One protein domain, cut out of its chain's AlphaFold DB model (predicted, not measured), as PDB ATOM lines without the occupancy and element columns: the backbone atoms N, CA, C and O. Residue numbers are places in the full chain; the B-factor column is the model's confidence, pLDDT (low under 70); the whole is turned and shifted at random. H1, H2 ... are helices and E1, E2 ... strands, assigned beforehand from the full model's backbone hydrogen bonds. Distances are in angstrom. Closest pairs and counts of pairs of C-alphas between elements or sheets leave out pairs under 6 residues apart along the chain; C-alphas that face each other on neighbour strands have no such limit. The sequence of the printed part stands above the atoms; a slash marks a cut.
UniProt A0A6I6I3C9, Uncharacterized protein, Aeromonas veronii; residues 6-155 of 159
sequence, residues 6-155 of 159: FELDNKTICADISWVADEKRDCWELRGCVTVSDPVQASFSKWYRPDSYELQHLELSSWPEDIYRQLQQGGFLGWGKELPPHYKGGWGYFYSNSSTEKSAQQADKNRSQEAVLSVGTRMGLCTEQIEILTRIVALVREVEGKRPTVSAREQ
ATOM      1  N   PHE A   6     161.564 219.514 176.307       75.19
ATOM      2  CA  PHE A   6     162.185 220.486 177.201       75.19
ATOM      3  C   PHE A   6     163.155 221.367 176.431       75.19
ATOM      4  O   PHE A   6     163.684 220.952 175.402       75.19
ATOM      5  N   GLU A   7     163.427 222.551 176.966       73.56
ATOM      6  CA  GLU A   7     164.436 223.465 176.445       73.56
ATOM      7  C   GLU A   7     165.525 223.663 177.507       73.56
ATOM      8  O   GLU A   7     165.219 223.928 178.667       73.56
ATOM      9  N   LEU A   8     166.791 223.494 177.122       72.19
ATOM     10  CA  LEU A   8     167.963 223.741 177.966       72.19
ATOM     11  C   LEU A   8     169.086 224.299 177.093       72.19
ATOM     12  O   LEU A   8     169.467 223.654 176.120       72.19
ATOM     13  N   ASP A   9     169.618 225.475 177.426       68.94
ATOM     14  CA  ASP A   9     170.731 226.111 176.700       68.94
ATOM     15  C   ASP A   9     170.519 226.174 175.170       68.94
ATOM     16  O   ASP A   9     171.398 225.814 174.386       68.94
ATOM     17  N   ASN A  10     169.326 226.599 174.735       72.88
ATOM     18  CA  ASN A  10     168.876 226.612 173.332       72.88
ATOM     19  C   ASN A  10     168.800 225.235 172.652       72.88
ATOM     20  O   ASN A  10     168.618 225.181 171.441       72.88
ATOM     21  N   LYS A  11     168.906 224.129 173.393       79.31
ATOM     22  CA  LYS A  11     168.706 222.767 172.890       79.31
ATOM     23  C   LYS A  11     167.341 222.239 173.301       79.31
ATOM     24  O   LYS A  11     166.857 222.491 174.400       79.31
ATOM     25  N   THR A  12     166.740 221.458 172.421       83.69
ATOM     26  CA  THR A  12     165.499 220.731 172.640       83.69
ATOM     27  C   THR A  12     165.807 219.322 173.132       83.69
ATOM     28  O   THR A  12     166.512 218.569 172.466       83.69
ATOM     29  N   ILE A  13     165.258 218.941 174.277       84.38
ATOM     30  CA  ILE A  13     165.414 217.609 174.859       84.38
ATOM     31  C   ILE A  13     164.079 216.882 174.760       84.38
ATOM     32  O   ILE A  13     163.062 217.395 175.217       84.38
ATOM     33  N   CYS A  14     164.081 215.678 174.201       85.31
ATOM     34  CA  CYS A  14     162.897 214.826 174.122       85.31
ATOM     35  C   CYS A  14     163.180 213.498 174.812       85.31
ATOM     36  O   CYS A  14     164.208 212.886 174.544       85.31
ATOM     37  N   ALA A  15     162.259 213.035 175.655       87.31
ATOM     38  CA  ALA A  15     162.309 211.687 176.217       87.31
ATOM     39  C   ALA A  15     161.187 210.832 175.617       87.31
ATOM     40  O   ALA A  15     160.033 211.259 175.566       87.31
ATOM     41  N   ASP A  16     161.521 209.632 175.165       89.31
ATOM     42  CA  ASP A  16     160.578 208.633 174.671       89.31
ATOM     43  C   ASP A  16     160.747 207.368 175.504       89.31
ATOM     44  O   ASP A  16     161.849 206.841 175.582       89.31
ATOM     45  N   ILE A  17     159.695 206.919 176.183       90.00
ATOM     46  CA  ILE A  17     159.755 205.784 177.112       90.00
ATOM     47  C   ILE A  17     158.563 204.888 176.821       90.00
ATOM     48  O   ILE A  17     157.423 205.354 176.771       90.00
ATOM     49  N   SER A  18     158.826 203.603 176.606       90.19
ATOM     50  CA  SER A  18     157.810 202.643 176.192       90.19
ATOM     51  C   SER A  18     158.165 201.219 176.604       90.19
ATOM     52  O   SER A  18     159.330 200.864 176.787       90.19
ATOM     53  N   TRP A  19     157.131 200.394 176.739       90.69
ATOM     54  CA  TRP A  19     157.295 198.953 176.845       90.69
ATOM     55  C   TRP A  19     157.650 198.382 175.476       90.69
ATOM     56  O   TRP A  19     156.897 198.539 174.515       90.69
ATOM     57  N   VAL A  20     158.794 197.712 175.405       90.44
ATOM     58  CA  VAL A  20     159.295 197.032 174.215       90.44
ATOM     59  C   VAL A  20     159.164 195.530 174.432       90.44
ATOM     60  O   VAL A  20     159.577 194.999 175.464       90.44
ATOM     61  N   ALA A  21     158.559 194.849 173.465       89.31
ATOM     62  CA  ALA A  21     158.434 193.399 173.476       89.31
ATOM     63  C   ALA A  21     159.782 192.749 173.116       89.31
ATOM     64  O   ALA A  21     160.360 193.040 172.069       89.31
ATOM     65  N   ASP A  22     160.270 191.844 173.964       86.88
ATOM     66  CA  ASP A  22     161.304 190.867 173.623       86.88
ATOM     67  C   ASP A  22     160.628 189.509 173.414       86.88
ATOM     68  O   ASP A  22     160.424 188.716 174.334       86.88
ATOM     69  N   GLU A  23     160.262 189.241 172.165       84.88
ATOM     70  CA  GLU A  23     159.551 188.027 171.746       84.88
ATOM     71  C   GLU A  23     160.383 186.752 171.927       84.88
ATOM     72  O   GLU A  23     159.841 185.655 172.114       84.88
ATOM     73  N   LYS A  24     161.716 186.875 171.874       86.50
ATOM     74  CA  LYS A  24     162.619 185.728 172.020       86.50
ATOM     75  C   LYS A  24     162.560 185.211 173.448       86.50
ATOM     76  O   LYS A  24     162.442 184.002 173.649       86.50
ATOM     77  N   ARG A  25     162.606 186.135 174.409       84.69
ATOM     78  CA  ARG A  25     162.514 185.855 175.848       84.69
ATOM     79  C   ARG A  25     161.083 185.828 176.378       84.69
ATOM     80  O   ARG A  25     160.889 185.467 177.532       84.69
ATOM     81  N   ASP A  26     160.116 186.169 175.528       86.69
ATOM     82  CA  ASP A  26     158.707 186.337 175.875       86.69
ATOM     83  C   ASP A  26     158.503 187.270 177.077       86.69
ATOM     84  O   ASP A  26     157.791 186.973 178.036       86.69
ATOM     85  N   CYS A  27     159.198 188.406 177.051       87.88
ATOM     86  CA  CYS A  27     159.159 189.376 178.132       87.88
ATOM     87  C   CYS A  27     158.948 190.795 177.617       87.88
ATOM     88  O   CYS A  27     159.259 191.128 176.476       87.88
ATOM     89  N   TRP A  28     158.431 191.643 178.495       89.31
ATOM     90  CA  TRP A  28     158.341 193.077 178.268       89.31
ATOM     91  C   TRP A  28     159.481 193.765 178.992       89.31
ATOM     92  O   TRP A  28     159.698 193.500 180.175       89.31
ATOM     93  N   GLU A  29     160.163 194.661 178.296       90.00
ATOM     94  CA  GLU A  29     161.213 195.491 178.870       90.00
ATOM     95  C   GLU A  29     160.826 196.960 178.748       90.00
ATOM     96  O   GLU A  29     160.381 197.409 177.688       90.00
ATOM     97  N   LEU A  30     160.969 197.718 179.830       89.69
ATOM     98  CA  LEU A  30     160.722 199.147 179.805       89.69
ATOM     99  C   LEU A  30     162.013 199.832 179.359       89.69
ATOM    100  O   LEU A  30     163.016 199.855 180.074       89.69
ATOM    101  N   ARG A  31     161.986 200.394 178.153       90.50
ATOM    102  CA  ARG A  31     163.128 201.087 177.553       90.50
ATOM    103  C   ARG A  31     162.742 202.499 177.160       90.50
ATOM    104  O   ARG A  31     161.565 202.831 177.009       90.50
ATOM    105  N   GLY A  32     163.742 203.336 176.955       88.75
ATOM    106  CA  GLY A  32     163.532 204.662 176.421       88.75
ATOM    107  C   GLY A  32     164.746 205.227 175.717       88.75
ATOM    108  O   GLY A  32     165.827 204.644 175.714       88.75
ATOM    109  N   CYS A  33     164.561 206.391 175.118       89.38
ATOM    110  CA  CYS A  33     165.645 207.214 174.625       89.38
ATOM    111  C   CYS A  33     165.433 208.659 175.061       89.38
ATOM    112  O   CYS A  33     164.310 209.163 175.111       89.38
ATOM    113  N   VAL A  34     166.532 209.330 175.378       87.62
ATOM    114  CA  VAL A  34     166.563 210.774 175.567       87.62
ATOM    115  C   VAL A  34     167.391 211.361 174.443       87.62
ATOM    116  O   VAL A  34     168.554 211.011 174.274       87.62
ATOM    117  N   THR A  35     166.784 212.238 173.654       87.94
ATOM    118  CA  THR A  35     167.436 212.887 172.519       87.94
ATOM    119  C   THR A  35     167.650 214.362 172.797       87.94
ATOM    120  O   THR A  35     166.708 215.042 173.203       87.94
ATOM    121  N   VAL A  36     168.848 214.863 172.515       86.06
ATOM    122  CA  VAL A  36     169.203 216.282 172.573       86.06
ATOM    123  C   VAL A  36     169.375 216.790 171.152       86.06
ATOM    124  O   VAL A  36     170.250 216.342 170.416       86.06
ATOM    125  N   SER A  37     168.534 217.737 170.769       85.12
ATOM    126  CA  SER A  37     168.548 218.380 169.466       85.12
ATOM    127  C   SER A  37     168.921 219.845 169.616       85.12
ATOM    128  O   SER A  37     168.371 220.547 170.451       85.12
ATOM    129  N   ASP A  38     169.804 220.336 168.766       84.94
ATOM    130  CA  ASP A  38     170.063 221.755 168.592       84.94
ATOM    131  C   ASP A  38     169.158 222.256 167.447       84.94
ATOM    132  O   ASP A  38     169.378 221.890 166.288       84.94
ATOM    133  N   PRO A  39     168.101 223.039 167.739       81.69
ATOM    134  CA  PRO A  39     167.166 223.532 166.734       81.69
ATOM    135  C   PRO A  39     167.849 224.452 165.716       81.69
ATOM    136  O   PRO A  39     167.441 224.485 164.552       81.69
ATOM    137  N   VAL A  40     168.913 225.158 166.117       82.06
ATOM    138  CA  VAL A  40     169.689 226.016 165.221       82.06
ATOM    139  C   VAL A  40     170.430 225.133 164.226       82.06
ATOM    140  O   VAL A  40     170.226 225.279 163.023       82.06
ATOM    141  N   GLN A  41     171.204 224.145 164.682       78.81
ATOM    142  CA  GLN A  41     171.901 223.236 163.760       78.81
ATOM    143  C   GLN A  41     170.947 222.413 162.885       78.81
ATOM    144  O   GLN A  41     171.210 222.245 161.690       78.81
ATOM    145  N   ALA A  42     169.822 221.956 163.443       81.00
ATOM    146  CA  ALA A  42     168.792 221.227 162.707       81.00
ATOM    147  C   ALA A  42     168.199 222.053 161.553       81.00
ATOM    148  O   ALA A  42     167.855 221.499 160.509       81.00
ATOM    149  N   SER A  43     168.114 223.379 161.709       80.56
ATOM    150  CA  SER A  43     167.634 224.275 160.652       80.56
ATOM    151  C   SER A  43     168.636 224.462 159.503       80.56
ATOM    152  O   SER A  43     168.225 224.667 158.360       80.56
ATOM    153  N   PHE A  44     169.942 224.342 159.776       80.81
ATOM    154  CA  PHE A  44     171.004 224.591 158.793       80.81
ATOM    155  C   PHE A  44     171.536 223.329 158.102       80.81
ATOM    156  O   PHE A  44     172.129 223.437 157.028       80.81
ATOM    157  N   SER A  45     171.335 222.136 158.667       79.50
ATOM    158  CA  SER A  45     171.858 220.891 158.096       79.50
ATOM    159  C   SER A  45     170.803 219.795 158.015       79.50
ATOM    160  O   SER A  45     170.332 219.276 159.021       79.50
ATOM    161  N   LYS A  46     170.530 219.335 156.787       78.50
ATOM    162  CA  LYS A  46     169.698 218.144 156.524       78.50
ATOM    163  C   LYS A  46     170.305 216.843 157.066       78.50
ATOM    164  O   LYS A  46     169.602 215.844 157.158       78.50
ATOM    165  N   TRP A  47     171.599 216.849 157.384       82.69
ATOM    166  CA  TRP A  47     172.337 215.695 157.902       82.69
ATOM    167  C   TRP A  47     172.585 215.780 159.408       82.69
ATOM    168  O   TRP A  47     173.241 214.896 159.959       82.69
ATOM    169  N   TYR A  48     172.087 216.832 160.069       82.81
ATOM    170  CA  TYR A  48     172.153 216.953 161.516       82.81
ATOM    171  C   TYR A  48     171.477 215.745 162.169       82.81
ATOM    172  O   TYR A  48     170.360 215.369 161.807       82.81
ATOM    173  N   ARG A  49     172.170 215.131 163.126       83.38
ATOM    174  CA  ARG A  49     171.628 214.055 163.949       83.38
ATOM    175  C   ARG A  49     171.652 214.520 165.401       83.38
ATOM    176  O   ARG A  49     172.722 214.923 165.852       83.38
ATOM    177  N   PRO A  50     170.511 214.490 166.108       84.81
ATOM    178  CA  PRO A  50     170.496 214.768 167.533       84.81
ATOM    179  C   PRO A  50     171.293 213.698 168.281       84.81
ATOM    180  O   PRO A  50     171.323 212.534 167.866       84.81
ATOM    181  N   ASP A  51     171.898 214.088 169.398       85.81
ATOM    182  CA  ASP A  51     172.527 213.133 170.304       85.81
ATOM    183  C   ASP A  51     171.423 212.290 170.942       85.81
ATOM    184  O   ASP A  51     170.434 212.838 171.430       85.81
ATOM    185  N   SER A  52     171.561 210.967 170.919       86.44
ATOM    186  CA  SER A  52     170.555 210.042 171.436       86.44
ATOM    187  C   SER A  52     171.175 209.132 172.478       86.44
ATOM    188  O   SER A  52     172.179 208.473 172.218       86.44
ATOM    189  N   TYR A  53     170.534 209.070 173.638       86.50
ATOM    190  CA  TYR A  53     170.992 208.330 174.802       86.50
ATOM    191  C   TYR A  53     169.945 207.291 175.171       86.50
ATOM    192  O   TYR A  53     168.794 207.633 175.441       86.50
ATOM    193  N   GLU A  54     170.325 206.019 175.140       87.69
ATOM    194  CA  GLU A  54     169.413 204.926 175.460       87.69
ATOM    195  C   GLU A  54     169.278 204.734 176.971       87.69
ATOM    196  O   GLU A  54     170.248 204.824 177.722       87.69
ATOM    197  N   LEU A  55     168.054 204.435 177.393       87.50
ATOM    198  CA  LEU A  55     167.698 204.003 178.733       87.50
ATOM    199  C   LEU A  55     167.138 202.585 178.636       87.50
ATOM    200  O   LEU A  55     166.227 202.326 177.846       87.50
ATOM    201  N   GLN A  56     167.675 201.666 179.424       87.00
ATOM    202  CA  GLN A  56     167.318 200.248 179.391       87.00
ATOM    203  C   GLN A  56     166.977 199.754 180.796       87.00
ATOM    204  O   GLN A  56     167.367 200.366 181.794       87.00
ATOM    205  N   HIS A  57     166.240 198.647 180.883       84.81
ATOM    206  CA  HIS A  57     165.877 198.022 182.158       84.81
ATOM    207  C   HIS A  57     165.231 198.987 183.172       84.81
ATOM    208  O   HIS A  57     165.507 198.953 184.378       84.81
ATOM    209  N   LEU A  58     164.385 199.899 182.687       84.69
ATOM    210  CA  LEU A  58     163.746 200.909 183.530       84.69
ATOM    211  C   LEU A  58     162.714 200.289 184.478       84.69
ATOM    212  O   LEU A  58     162.439 200.860 185.525       84.69
ATOM    213  N   GLU A  59     162.203 199.098 184.164       78.44
ATOM    214  CA  GLU A  59     161.316 198.313 185.027       78.44
ATOM    215  C   GLU A  59     162.005 197.805 186.299       78.44
ATOM    216  O   GLU A  59     161.343 197.477 187.279       78.44
ATOM    217  N   LEU A  60     163.339 197.726 186.282       70.38
ATOM    218  CA  LEU A  60     164.153 197.378 187.448       70.38
ATOM    219  C   LEU A  60     164.619 198.628 188.205       70.38
ATOM    220  O   LEU A  60     165.039 198.539 189.358       70.38
ATOM    221  N   SER A  61     164.533 199.793 187.561       64.81
ATOM    222  CA  SER A  61     164.983 201.079 188.083       64.81
ATOM    223  C   SER A  61     163.877 201.707 188.931       64.81
ATOM    224  O   SER A  61     163.211 202.655 188.522       64.81
ATOM    225  N   SER A  62     163.668 201.188 190.145       60.53
ATOM    226  CA  SER A  62     162.635 201.720 191.051       60.53
ATOM    227  C   SER A  62     162.941 203.149 191.539       60.53
ATOM    228  O   SER A  62     162.087 203.800 192.158       60.53
ATOM    229  N   TRP A  63     164.148 203.658 191.261       71.56
ATOM    230  CA  TRP A  63     164.678 204.860 191.886       71.56
ATOM    231  C   TRP A  63     165.275 205.869 190.899       71.56
ATOM    232  O   TRP A  63     165.917 205.491 189.919       71.56
ATOM    233  N   PRO A  64     165.120 207.180 191.176       79.00
ATOM    234  CA  PRO A  64     165.648 208.240 190.314       79.00
ATOM    235  C   PRO A  64     167.164 208.187 190.105       79.00
ATOM    236  O   PRO A  64     167.661 208.694 189.104       79.00
ATOM    237  N   GLU A  65     167.901 207.592 191.042       81.19
ATOM    238  CA  GLU A  65     169.347 207.438 190.935       81.19
ATOM    239  C   GLU A  65     169.760 206.519 189.787       81.19
ATOM    240  O   GLU A  65     170.729 206.820 189.096       81.19
ATOM    241  N   ASP A  66     169.043 205.415 189.574       80.38
ATOM    242  CA  ASP A  66     169.366 204.470 188.504       80.38
ATOM    243  C   ASP A  66     169.152 205.137 187.141       80.38
ATOM    244  O   ASP A  66     170.009 205.065 186.261       80.38
ATOM    245  N   ILE A  67     168.066 205.905 187.012       83.19
ATOM    246  CA  ILE A  67     167.780 206.727 185.829       83.19
ATOM    247  C   ILE A  67     168.875 207.784 185.635       83.19
ATOM    248  O   ILE A  67     169.390 207.944 184.528       83.19
ATOM    249  N   TYR A  68     169.286 208.477 186.703       81.06
ATOM    250  CA  TYR A  68     170.400 209.426 186.648       81.06
ATOM    251  C   TYR A  68     171.687 208.743 186.171       81.06
ATOM    252  O   TYR A  68     172.370 209.277 185.301       81.06
ATOM    253  N   ARG A  69     172.034 207.571 186.719       81.50
ATOM    254  CA  ARG A  69     173.247 206.821 186.349       81.50
ATOM    255  C   ARG A  69     173.261 206.488 184.871       81.50
ATOM    256  O   ARG A  69     174.279 206.713 184.226       81.50
ATOM    257  N   GLN A  70     172.149 205.992 184.341       84.31
ATOM    258  CA  GLN A  70     172.045 205.667 182.922       84.31
ATOM    259  C   GLN A  70     172.200 206.917 182.048       84.31
ATOM    260  O   GLN A  70     172.965 206.910 181.087       84.31
ATOM    261  N   LEU A  71     171.562 208.028 182.425       81.81
ATOM    262  CA  LEU A  71     171.721 209.305 181.725       81.81
ATOM    263  C   LEU A  71     173.165 209.839 181.795       81.81
ATOM    264  O   LEU A  71     173.677 210.389 180.819       81.81
ATOM    265  N   GLN A  72     173.849 209.662 182.925       78.94
ATOM    266  CA  GLN A  72     175.252 210.040 183.080       78.94
ATOM    267  C   GLN A  72     176.176 209.163 182.234       78.94
ATOM    268  O   GLN A  72     177.033 209.689 181.530       78.94
ATOM    269  N   GLN A  73     175.984 207.843 182.263       78.81
ATOM    270  CA  GLN A  73     176.749 206.886 181.458       78.81
ATOM    271  C   GLN A  73     176.545 207.099 179.961       78.81
ATOM    272  O   GLN A  73     177.495 206.965 179.195       78.81
ATOM    273  N   GLY A  74     175.331 207.472 179.552       72.00
ATOM    274  CA  GLY A  74     175.045 207.848 178.175       72.00
ATOM    275  C   GLY A  74     175.833 209.079 177.727       72.00
ATOM    276  O   GLY A  74     176.104 209.212 176.545       72.00
ATOM    277  N   GLY A  75     176.245 209.957 178.647       70.50
ATOM    278  CA  GLY A  75     176.843 211.254 178.323       70.50
ATOM    279  C   GLY A  75     175.813 212.376 178.163       70.50
ATOM    280  O   GLY A  75     176.186 213.512 177.884       70.50
ATOM    281  N   PHE A  76     174.527 212.089 178.403       71.94
ATOM    282  CA  PHE A  76     173.466 213.099 178.451       71.94
ATOM    283  C   PHE A  76     173.714 214.095 179.587       71.94
ATOM    284  O   PHE A  76     173.553 215.305 179.426       71.94
ATOM    285  N   LEU A  77     174.155 213.585 180.739       67.44
ATOM    286  CA  LEU A  77     174.554 214.417 181.867       67.44
ATOM    287  C   LEU A  77     176.034 214.771 181.725       67.44
ATOM    288  O   LEU A  77     176.894 214.156 182.348       67.44
ATOM    289  N   GLY A  78     176.330 215.818 180.952       56.06
ATOM    290  CA  GLY A  78     177.616 216.534 180.986       56.06
ATOM    291  C   GLY A  78     177.823 217.313 182.294       56.06
ATOM    292  O   GLY A  78     178.313 218.440 182.296       56.06
ATOM    293  N   TRP A  79     177.360 216.767 183.416       61.84
ATOM    294  CA  TRP A  79     177.371 217.403 184.723       61.84
ATOM    295  C   TRP A  79     178.665 216.972 185.400       61.84
ATOM    296  O   TRP A  79     178.789 215.831 185.830       61.84
ATOM    297  N   GLY A  80     179.661 217.859 185.433       48.75
ATOM    298  CA  GLY A  80     181.033 217.581 185.888       48.75
ATOM    299  C   GLY A  80     181.197 217.216 187.370       48.75
ATOM    300  O   GLY A  80     182.245 217.495 187.946       48.75
ATOM    301  N   LYS A  81     180.179 216.640 188.014       56.69
ATOM    302  CA  LYS A  81     180.224 216.166 189.394       56.69
ATOM    303  C   LYS A  81     179.795 214.703 189.447       56.69
ATOM    304  O   LYS A  81     178.719 214.343 188.977       56.69
ATOM    305  N   GLU A  82     180.654 213.868 190.019       60.91
ATOM    306  CA  GLU A  82     180.360 212.460 190.296       60.91
ATOM    307  C   GLU A  82     179.111 212.331 191.166       60.91
ATOM    308  O   GLU A  82     178.909 213.135 192.073       60.91
ATOM    309  N   LEU A  83     178.287 211.309 190.920       62.09
ATOM    310  CA  LEU A  83     177.158 210.980 191.788       62.09
ATOM    311  C   LEU A  83     177.581 210.952 193.264       62.09
ATOM    312  O   LEU A  83     178.609 210.351 193.590       62.09
ATOM    313  N   PRO A  84     176.784 211.531 194.181       61.03
ATOM    314  CA  PRO A  84     177.067 211.373 195.591       61.03
ATOM    315  C   PRO A  84     176.956 209.878 195.932       61.03
ATOM    316  O   PRO A  84     176.016 209.224 195.467       61.03
ATOM    317  N   PRO A  85     177.889 209.320 196.724       60.62
ATOM    318  CA  PRO A  85     177.872 207.897 197.016       60.62
ATOM    319  C   PRO A  85     176.557 207.453 197.678       60.62
ATOM    320  O   PRO A  85     175.854 208.240 198.320       60.62
ATOM    321  N   HIS A  86     176.250 206.162 197.545       62.16
ATOM    322  CA  HIS A  86     175.127 205.480 198.197       62.16
ATOM    323  C   HIS A  86     175.301 205.456 199.727       62.16
ATOM    324  O   HIS A  86     175.688 204.444 200.304       62.16
ATOM    325  N   TYR A  87     175.070 206.575 200.413       60.00
ATOM    326  CA  TYR A  87     175.115 206.645 201.877       60.00
ATOM    327  C   TYR A  87     173.961 207.468 202.454       60.00
ATOM    328  O   TYR A  87     173.196 208.134 201.749       60.00
ATOM    329  N   LYS A  88     173.832 207.410 203.781       50.94
ATOM    330  CA  LYS A  88     172.819 208.127 204.559       50.94
ATOM    331  C   LYS A  88     172.965 209.644 204.342       50.94
ATOM    332  O   LYS A  88     173.953 210.235 204.763       50.94
ATOM    333  N   GLY A  89     171.991 210.261 203.672       54.78
ATOM    334  CA  GLY A  89     172.005 211.683 203.282       54.78
ATOM    335  C   GLY A  89     172.301 211.947 201.797       54.78
ATOM    336  O   GLY A  89     172.230 213.095 201.363       54.78
ATOM    337  N   GLY A  90     172.634 210.913 201.019       63.66
ATOM    338  CA  GLY A  90     172.532 210.909 199.556       63.66
ATOM    339  C   GLY A  90     171.201 210.298 199.116       63.66
ATOM    340  O   GLY A  90     170.194 210.407 199.816       63.66
ATOM    341  N   TRP A  91     171.206 209.577 197.999       70.69
ATOM    342  CA  TRP A  91     170.030 208.838 197.545       70.69
ATOM    343  C   TRP A  91     169.550 207.808 198.585       70.69
ATOM    344  O   TRP A  91     168.350 207.704 198.823       70.69
ATOM    345  N   GLY A  92     170.488 207.163 199.302       63.53
ATOM    346  CA  GLY A  92     170.284 206.179 200.384       63.53
ATOM    347  C   GLY A  92     169.206 206.529 201.423       63.53
ATOM    348  O   GLY A  92     168.524 205.643 201.931       63.53
ATOM    349  N   TYR A  93     169.026 207.821 201.722       68.62
ATOM    350  CA  TYR A  93     168.002 208.313 202.655       68.62
ATOM    351  C   TYR A  93     166.569 208.068 202.157       68.62
ATOM    352  O   TYR A  93     165.668 207.794 202.948       68.62
ATOM    353  N   PHE A  94     166.362 208.138 200.843       69.69
ATOM    354  CA  PHE A  94     165.050 207.975 200.224       69.69
ATOM    355  C   PHE A  94     164.672 206.495 200.045       69.69
ATOM    356  O   PHE A  94     163.484 206.177 200.049       69.69
ATOM    357  N   TYR A  95     165.655 205.586 199.996       65.75
ATOM    358  CA  TYR A  95     165.426 204.136 199.917       65.75
ATOM    359  C   TYR A  95     164.995 203.500 201.245       65.75
ATOM    360  O   TYR A  95     164.325 202.471 201.245       65.75
ATOM    361  N   SER A  96     165.363 204.081 202.393       57.38
ATOM    362  CA  SER A  96     165.217 203.425 203.706       57.38
ATOM    363  C   SER A  96     163.797 203.401 204.300       57.38
ATOM    364  O   SER A  96     163.609 202.812 205.358       57.38
ATOM    365  N   ASN A  97     162.799 204.013 203.648       52.88
ATOM    366  CA  ASN A  97     161.442 204.199 204.198       52.88
ATOM    367  C   ASN A  97     160.319 203.499 203.395       52.88
ATOM    368  O   ASN A  97     159.153 203.896 203.493       52.88
ATOM    369  N   SER A  98     160.629 202.496 202.569       51.81
ATOM    370  CA  SER A  98     159.661 201.839 201.668       51.81
ATOM    371  C   SER A  98     158.856 200.679 202.287       51.81
ATOM    372  O   SER A  98     158.077 200.045 201.581       51.81
ATOM    373  N   SER A  99     158.993 200.380 203.586       45.41
ATOM    374  CA  SER A  99     158.403 199.168 204.185       45.41
ATOM    375  C   SER A  99     156.962 199.278 204.712       45.41
ATOM    376  O   SER A  99     156.462 198.284 205.237       45.41
ATOM    377  N   THR A 100     156.245 200.399 204.560       46.62
ATOM    378  CA  THR A 100     154.886 200.519 205.131       46.62
ATOM    379  C   THR A 100     153.855 201.257 204.255       46.62
ATOM    380  O   THR A 100     153.921 202.463 204.049       46.62
ATOM    381  N   GLU A 101     152.837 200.476 203.858       41.38
ATOM    382  CA  GLU A 101     151.423 200.811 203.580       41.38
ATOM    383  C   GLU A 101     150.947 201.333 202.207       41.38
ATOM    384  O   GLU A 101     151.601 202.072 201.486       41.38
ATOM    385  N   LYS A 102     149.699 200.944 201.881       42.97
ATOM    386  CA  LYS A 102     148.954 201.082 200.607       42.97
ATOM    387  C   LYS A 102     148.708 202.523 200.110       42.97
ATOM    388  O   LYS A 102     148.171 202.694 199.021       42.97
ATOM    389  N   SER A 103     149.159 203.536 200.848       49.31
ATOM    390  CA  SER A 103     149.283 204.938 200.398       49.31
ATOM    391  C   SER A 103     150.618 205.211 199.672       49.31
ATOM    392  O   SER A 103     150.914 206.350 199.302       49.31
ATOM    393  N   ALA A 104     151.423 204.158 199.476       50.88
ATOM    394  CA  ALA A 104     152.787 204.177 198.958       50.88
ATOM    395  C   ALA A 104     152.945 204.876 197.607       50.88
ATOM    396  O   ALA A 104     153.880 205.640 197.459       50.88
ATOM    397  N   GLN A 105     152.033 204.727 196.642       50.44
ATOM    398  CA  GLN A 105     152.262 205.278 195.293       50.44
ATOM    399  C   GLN A 105     152.347 206.816 195.253       50.44
ATOM    400  O   GLN A 105     153.207 207.375 194.566       50.44
ATOM    401  N   GLN A 106     151.492 207.521 196.003       48.66
ATOM    402  CA  GLN A 106     151.539 208.989 196.080       48.66
ATOM    403  C   GLN A 106     152.726 209.454 196.941       48.66
ATOM    404  O   GLN A 106     153.398 210.429 196.598       48.66
ATOM    405  N   ALA A 107     153.013 208.733 198.031       56.50
ATOM    406  CA  ALA A 107     154.170 208.988 198.883       56.50
ATOM    407  C   ALA A 107     155.491 208.774 198.123       56.50
ATOM    408  O   ALA A 107     156.398 209.594 198.231       56.50
ATOM    409  N   ASP A 108     155.577 207.745 197.286       62.09
ATOM    410  CA  ASP A 108     156.736 207.421 196.458       62.09
ATOM    411  C   ASP A 108     156.930 208.447 195.346       62.09
ATOM    412  O   ASP A 108     158.070 208.815 195.042       62.09
ATOM    413  N   LYS A 109     155.841 208.968 194.758       60.75
ATOM    414  CA  LYS A 109     155.899 210.083 193.800       60.75
ATOM    415  C   LYS A 109     156.506 211.332 194.437       60.75
ATOM    416  O   LYS A 109     157.491 211.844 193.907       60.75
ATOM    417  N   ASN A 110     155.984 211.761 195.587       63.38
ATOM    418  CA  ASN A 110     156.500 212.930 196.304       63.38
ATOM    419  C   ASN A 110     157.958 212.714 196.745       63.38
ATOM    420  O   ASN A 110     158.806 213.558 196.473       63.38
ATOM    421  N   ARG A 111     158.289 211.534 197.287       72.44
ATOM    422  CA  ARG A 111     159.661 211.167 197.681       72.44
ATOM    423  C   ARG A 111     160.655 211.223 196.533       72.44
ATOM    424  O   ARG A 111     161.819 211.522 196.749       72.44
ATOM    425  N   SER A 112     160.221 210.924 195.314       74.31
ATOM    426  CA  SER A 112     161.125 210.889 194.159       74.31
ATOM    427  C   SER A 112     161.362 212.263 193.565       74.31
ATOM    428  O   SER A 112     162.477 212.550 193.143       74.31
ATOM    429  N   GLN A 113     160.354 213.134 193.603       80.31
ATOM    430  CA  GLN A 113     160.544 214.550 193.298       80.31
ATOM    431  C   GLN A 113     161.447 215.211 194.348       80.31
ATOM    432  O   GLN A 113     162.393 215.905 193.989       80.31
ATOM    433  N   GLU A 114     161.219 214.932 195.633       80.62
ATOM    434  CA  GLU A 114     162.074 215.403 196.729       80.62
ATOM    435  C   GLU A 114     163.507 214.863 196.624       80.62
ATOM    436  O   GLU A 114     164.454 215.615 196.845       80.62
ATOM    437  N   ALA A 115     163.685 213.595 196.237       80.12
ATOM    438  CA  ALA A 115     165.002 213.000 196.020       80.12
ATOM    439  C   ALA A 115     165.752 213.698 194.883       80.12
ATOM    440  O   ALA A 115     166.898 214.108 195.064       80.12
ATOM    441  N   VAL A 116     165.093 213.887 193.734       84.50
ATOM    442  CA  VAL A 116     165.675 214.586 192.582       84.50
ATOM    443  C   VAL A 116     166.010 216.037 192.931       84.50
ATOM    444  O   VAL A 116     167.102 216.496 192.606       84.50
ATOM    445  N   LEU A 117     165.126 216.745 193.639       84.50
ATOM    446  CA  LEU A 117     165.349 218.130 194.058       84.50
ATOM    447  C   LEU A 117     166.509 218.253 195.055       84.50
ATOM    448  O   LEU A 117     167.412 219.069 194.862       84.50
ATOM    449  N   SER A 118     166.493 217.443 196.115       79.69
ATOM    450  CA  SER A 118     167.488 217.468 197.191       79.69
ATOM    451  C   SER A 118     168.875 217.104 196.669       79.69
ATOM    452  O   SER A 118     169.843 217.843 196.878       79.69
ATOM    453  N   VAL A 119     168.975 216.003 195.915       77.00
ATOM    454  CA  VAL A 119     170.250 215.573 195.340       77.00
ATOM    455  C   VAL A 119     170.685 216.518 194.228       77.00
ATOM    456  O   VAL A 119     171.837 216.939 194.220       77.00
ATOM    457  N   GLY A 120     169.778 216.929 193.344       77.56
ATOM    458  CA  GLY A 120     170.090 217.860 192.264       77.56
ATOM    459  C   GLY A 120     170.658 219.186 192.769       77.56
ATOM    460  O   GLY A 120     171.716 219.617 192.312       77.56
ATOM    461  N   THR A 121     170.040 219.778 193.794       80.75
ATOM    462  CA  THR A 121     170.533 221.019 194.421       80.75
ATOM    463  C   THR A 121     171.907 220.815 195.055       80.75
ATOM    464  O   THR A 121     172.817 221.618 194.854       80.75
ATOM    465  N   ARG A 122     172.101 219.709 195.783       74.94
ATOM    466  CA  ARG A 122     173.383 219.382 196.426       74.94
ATOM    467  C   ARG A 122     174.509 219.165 195.411       74.94
ATOM    468  O   ARG A 122     175.652 219.539 195.665       74.94
ATOM    469  N   MET A 123     174.175 218.605 194.253       73.00
ATOM    470  CA  MET A 123     175.084 218.438 193.121       73.00
ATOM    471  C   MET A 123     175.257 219.729 192.308       73.00
ATOM    472  O   MET A 123     176.085 219.785 191.404       73.00
ATOM    473  N   GLY A 124     174.575 220.818 192.669       73.19
ATOM    474  CA  GLY A 124     174.650 222.103 191.977       73.19
ATOM    475  C   GLY A 124     174.145 222.034 190.540       73.19
ATOM    476  O   GLY A 124     174.731 222.675 189.672       73.19
ATOM    477  N   LEU A 125     173.112 221.226 190.300       76.38
ATOM    478  CA  LEU A 125     172.355 221.260 189.055       76.38
ATOM    479  C   LEU A 125     171.554 222.560 188.976       76.38
ATOM    480  O   LEU A 125     171.086 223.062 190.002       76.38
ATOM    481  N   CYS A 126     171.376 223.089 187.768       79.44
ATOM    482  CA  CYS A 126     170.469 224.214 187.569       79.44
ATOM    483  C   CYS A 126     169.005 223.759 187.665       79.44
ATOM    484  O   CYS A 126     168.688 222.565 187.618       79.44
ATOM    485  N   THR A 127     168.093 224.714 187.818       82.81
ATOM    486  CA  THR A 127     166.666 224.436 188.018       82.81
ATOM    487  C   THR A 127     166.065 223.647 186.854       82.81
ATOM    488  O   THR A 127     165.324 222.692 187.078       82.81
ATOM    489  N   GLU A 128     166.448 223.976 185.623       81.75
ATOM    490  CA  GLU A 128     165.981 223.327 184.398       81.75
ATOM    491  C   GLU A 128     166.438 221.864 184.332       81.75
ATOM    492  O   GLU A 128     165.668 220.972 183.982       81.75
ATOM    493  N   GLN A 129     167.678 221.585 184.744       79.44
ATOM    494  CA  GLN A 129     168.230 220.230 184.816       79.44
ATOM    495  C   GLN A 129     167.476 219.358 185.827       79.44
ATOM    496  O   GLN A 129     167.153 218.201 185.543       79.44
ATOM    497  N   ILE A 130     167.164 219.923 186.997       82.81
ATOM    498  CA  ILE A 130     166.357 219.258 188.027       82.81
ATOM    499  C   ILE A 130     164.946 218.989 187.495       82.81
ATOM    500  O   ILE A 130     164.408 217.898 187.702       82.81
ATOM    501  N   GLU A 131     164.354 219.946 186.780       85.75
ATOM    502  CA  GLU A 131     163.025 219.792 186.193       85.75
ATOM    503  C   GLU A 131     162.990 218.677 185.139       85.75
ATOM    504  O   GLU A 131     162.120 217.804 185.205       85.75
ATOM    505  N   ILE A 132     163.954 218.656 184.212       84.50
ATOM    506  CA  ILE A 132     164.069 217.623 183.172       84.50
ATOM    507  C   ILE A 132     164.152 216.236 183.809       84.50
ATOM    508  O   ILE A 132     163.352 215.358 183.479       84.50
ATOM    509  N   LEU A 133     165.063 216.047 184.768       85.38
ATOM    510  CA  LEU A 133     165.219 214.767 185.457       85.38
ATOM    511  C   LEU A 133     163.934 214.367 186.194       85.38
ATOM    512  O   LEU A 133     163.485 213.228 186.086       85.38
ATOM    513  N   THR A 134     163.296 215.316 186.882       86.69
ATOM    514  CA  THR A 134     162.033 215.079 187.594       86.69
ATOM    515  C   THR A 134     160.934 214.598 186.648       86.69
ATOM    516  O   THR A 134     160.194 213.666 186.972       86.69
ATOM    517  N   ARG A 135     160.817 215.209 185.466       86.19
ATOM    518  CA  ARG A 135     159.803 214.824 184.482       86.19
ATOM    519  C   ARG A 135     160.128 213.508 183.776       86.19
ATOM    520  O   ARG A 135     159.197 212.747 183.532       86.19
ATOM    521  N   ILE A 136     161.398 213.209 183.491       86.62
ATOM    522  CA  ILE A 136     161.814 211.897 182.964       86.62
ATOM    523  C   ILE A 136     161.426 210.800 183.960       86.62
ATOM    524  O   ILE A 136     160.747 209.848 183.587       86.62
ATOM    525  N   VAL A 137     161.765 210.967 185.239       86.19
ATOM    526  CA  VAL A 137     161.399 210.024 186.311       86.19
ATOM    527  C   VAL A 137     159.880 209.861 186.418       86.19
ATOM    528  O   VAL A 137     159.379 208.746 186.561       86.19
ATOM    529  N   ALA A 138     159.125 210.960 186.326       84.88
ATOM    530  CA  ALA A 138     157.666 210.904 186.332       84.88
ATOM    531  C   ALA A 138     157.107 210.140 185.118       84.88
ATOM    532  O   ALA A 138     156.174 209.354 185.286       84.88
ATOM    533  N   LEU A 139     157.689 210.332 183.927       87.31
ATOM    534  CA  LEU A 139     157.305 209.617 182.711       87.31
ATOM    535  C   LEU A 139     157.574 208.114 182.840       87.31
ATOM    536  O   LEU A 139     156.685 207.328 182.526       87.31
ATOM    537  N   VAL A 140     158.754 207.715 183.335       86.31
ATOM    538  CA  VAL A 140     159.095 206.297 183.562       86.31
ATOM    539  C   VAL A 140     158.006 205.620 184.380       86.31
ATOM    540  O   VAL A 140     157.446 204.621 183.942       86.31
ATOM    541  N   ARG A 141     157.634 206.212 185.516       81.88
ATOM    542  CA  ARG A 141     156.619 205.654 186.421       81.88
ATOM    543  C   ARG A 141     155.232 205.594 185.818       81.88
ATOM    544  O   ARG A 141     154.485 204.647 186.051       81.88
ATOM    545  N   GLU A 142     154.863 206.624 185.064       85.62
ATOM    546  CA  GLU A 142     153.579 206.632 184.380       85.62
ATOM    547  C   GLU A 142     153.483 205.486 183.364       85.62
ATOM    548  O   GLU A 142     152.430 204.854 183.249       85.62
ATOM    549  N   VAL A 143     154.562 205.217 182.626       87.19
ATOM    550  CA  VAL A 143     154.612 204.135 181.635       87.19
ATOM    551  C   VAL A 143     154.744 202.772 182.317       87.19
ATOM    552  O   VAL A 143     154.065 201.829 181.915       87.19
ATOM    553  N   GLU A 144     155.536 202.667 183.383       84.75
ATOM    554  CA  GLU A 144     155.682 201.459 184.203       84.75
ATOM    555  C   GLU A 144     154.320 200.964 184.715       84.75
ATOM    556  O   GLU A 144     153.980 199.792 184.551       84.75
ATOM    557  N   GLY A 145     153.479 201.874 185.222       83.50
ATOM    558  CA  GLY A 145     152.115 201.563 185.667       83.50
ATOM    559  C   GLY A 145     151.161 201.092 184.558       83.50
ATOM    560  O   GLY A 145     150.060 200.635 184.855       83.50
ATOM    561  N   LYS A 146     151.566 201.181 183.285       87.19
ATOM    562  CA  LYS A 146     150.805 200.753 182.099       87.19
ATOM    563  C   LYS A 146     151.422 199.518 181.437       87.19
ATOM    564  O   LYS A 146     151.345 199.370 180.217       87.19
ATOM    565  N   ARG A 147     152.057 198.647 182.229       85.88
ATOM    566  CA  ARG A 147     152.628 197.385 181.744       85.88
ATOM    567  C   ARG A 147     151.593 196.582 180.940       85.88
ATOM    568  O   ARG A 147     150.496 196.351 181.456       85.88
ATOM    569  N   PRO A 148     151.923 196.136 179.713       87.69
ATOM    570  CA  PRO A 148     151.040 195.281 178.932       87.69
ATOM    571  C   PRO A 148     150.685 193.998 179.686       87.69
ATOM    572  O   PRO A 148     151.529 193.401 180.357       87.69
ATOM    573  N   THR A 149     149.422 193.588 179.579       87.31
ATOM    574  CA  THR A 149     148.888 192.396 180.255       87.31
ATOM    575  C   THR A 149     149.012 191.127 179.420       87.31
ATOM    576  O   THR A 149     148.981 190.036 179.978       87.31
ATOM    577  N   VAL A 150     149.129 191.271 178.101       89.19
ATOM    578  CA  VAL A 150     149.406 190.171 177.167       89.19
ATOM    579  C   VAL A 150     150.895 189.846 177.164       89.19
ATOM    580  O   VAL A 150     151.721 190.710 177.473       89.19
ATOM    581  N   SER A 151     151.259 188.619 176.811       87.50
ATOM    582  CA  SER A 151     152.661 188.244 176.611       87.50
ATOM    583  C   SER A 151     153.275 188.977 175.409       87.50
ATOM    584  O   SER A 151     152.575 189.472 174.519       87.50
ATOM    585  N   ALA A 152     154.607 189.069 175.376       86.88
ATOM    586  CA  ALA A 152     155.314 189.713 174.269       86.88
ATOM    587  C   ALA A 152     155.115 188.930 172.961       86.88
ATOM    588  O   ALA A 152     155.009 189.523 171.887       86.88
ATOM    589  N   ARG A 153     155.010 187.599 173.052       85.62
ATOM    590  CA  ARG A 153     154.695 186.741 171.907       85.62
ATOM    591  C   ARG A 153     153.263 186.907 171.418       85.62
ATOM    592  O   ARG A 153     153.080 187.027 170.213       85.62
ATOM    593  N   GLU A 154     152.264 186.949 172.295       86.06
ATOM    594  CA  GLU A 154     150.867 187.178 171.877       86.06
ATOM    595  C   GLU A 154     150.720 188.513 171.142       86.06
ATOM    596  O   GLU A 154     150.104 188.562 170.081       86.06
ATOM    597  N   GLN A 155     151.376 189.573 171.626       85.00
ATOM    598  CA  GLN A 155     151.393 190.872 170.947       85.00
ATOM    599  C   GLN A 155     151.950 190.786 169.514       85.00
ATOM    600  O   GLN A 155     151.449 191.473 168.624       85.00
TER     601      GLN A 155
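Overview. This is residues 6 to 155 of the 159 residues of an uncharacterized protein of Aeromonas veronii (UniProt A0A6I6I3C9). A twisted four-stranded sheet, drawn out at one end into the hairpin of E2 and E3, has H5 and H2 packed over one face, and H4 packs on H5 on the side away from the sheet. H1 and H6 sit far out near opposite ends of the long strands, and residues 75 to 91, with no named element, lead from H2 to short H3 beside H4. The 150 printed residues hold four named strands and six named helices, in the order E1 E2 E3 H1 E4 H2 H3 H4 H5 H6; the antiparallel sheet runs E1 E2 E3 E4, and the class is mixed. The whole is compact, with a radius of gyration of the C-alphas of 16.9 A, and flat, with spans of 54 by 46 by 23 A.

Arrangement. E1, residues 6 to 8, E2, residues 11 to 22, and E3, residues 27 to 37, form a meander, each strand the antiparallel neighbour of the one before. N 6 and O 13 are 2.8 A apart, and N 18 and O 31 2.9 A, within hydrogen-bond range. E2 bends by 54 degrees at residue 19. H1, residues 39 to 44, is only just not on the sheet, with 4 pairs of C-alphas within 10 A. E4, residues 51 to 55, is antiparallel to E3, with N 34 and O 53 2.8 A apart. H2, residues 64 to 74, and H5, residues 127 to 144, lie on the same face, making two layers, helices on one face of a sheet. H2 is over E4 at a height of 8.9 A, the closest C-alphas being those of Tyr 53 and Gly 74, 5.3 A apart; H5 is over E2 at 8.8 A. H4, residues 104 to 122, forms a helical hairpin with H5, at a shallow tilt of 27 degrees, opposite ways; the C-alphas of Gly 120 and Ile 130 come closest, 5.8 A. H3, residues 92 to 95, only just touches residues 111 to 115 of H4, with 3 pairs of C-alphas within 8 A. H6, residues 152 to 155, is over E2; the C-alphas of Ala 21 and Ala 152 come closest, 4.9 A. In H1, H2, H4 and H5 every O i to N i+4 pair is within hydrogen-bond range; H3 and H6 are too short for one.

Along the chain. E1 begins at C-alpha 6, (162.185, 220.486, 177.201). E2 is 32.8 A long, E3 31.7 A, H4 25.7 A and H5 25.8 A. H6 ends at C-alpha 155, (151.393, 190.872, 170.947).

Size, cuts and confidence. The C-alphas of Phe 44 and Thr 100 are farthest apart, 54.6 A. The printed part has no cut; the link from H2 to H3 is long. Residues 99 to 104, of which 104 belongs to H4, stand free. The pLDDT is under 70 in 36 residues, among them 77 to 90 and 92 to 110.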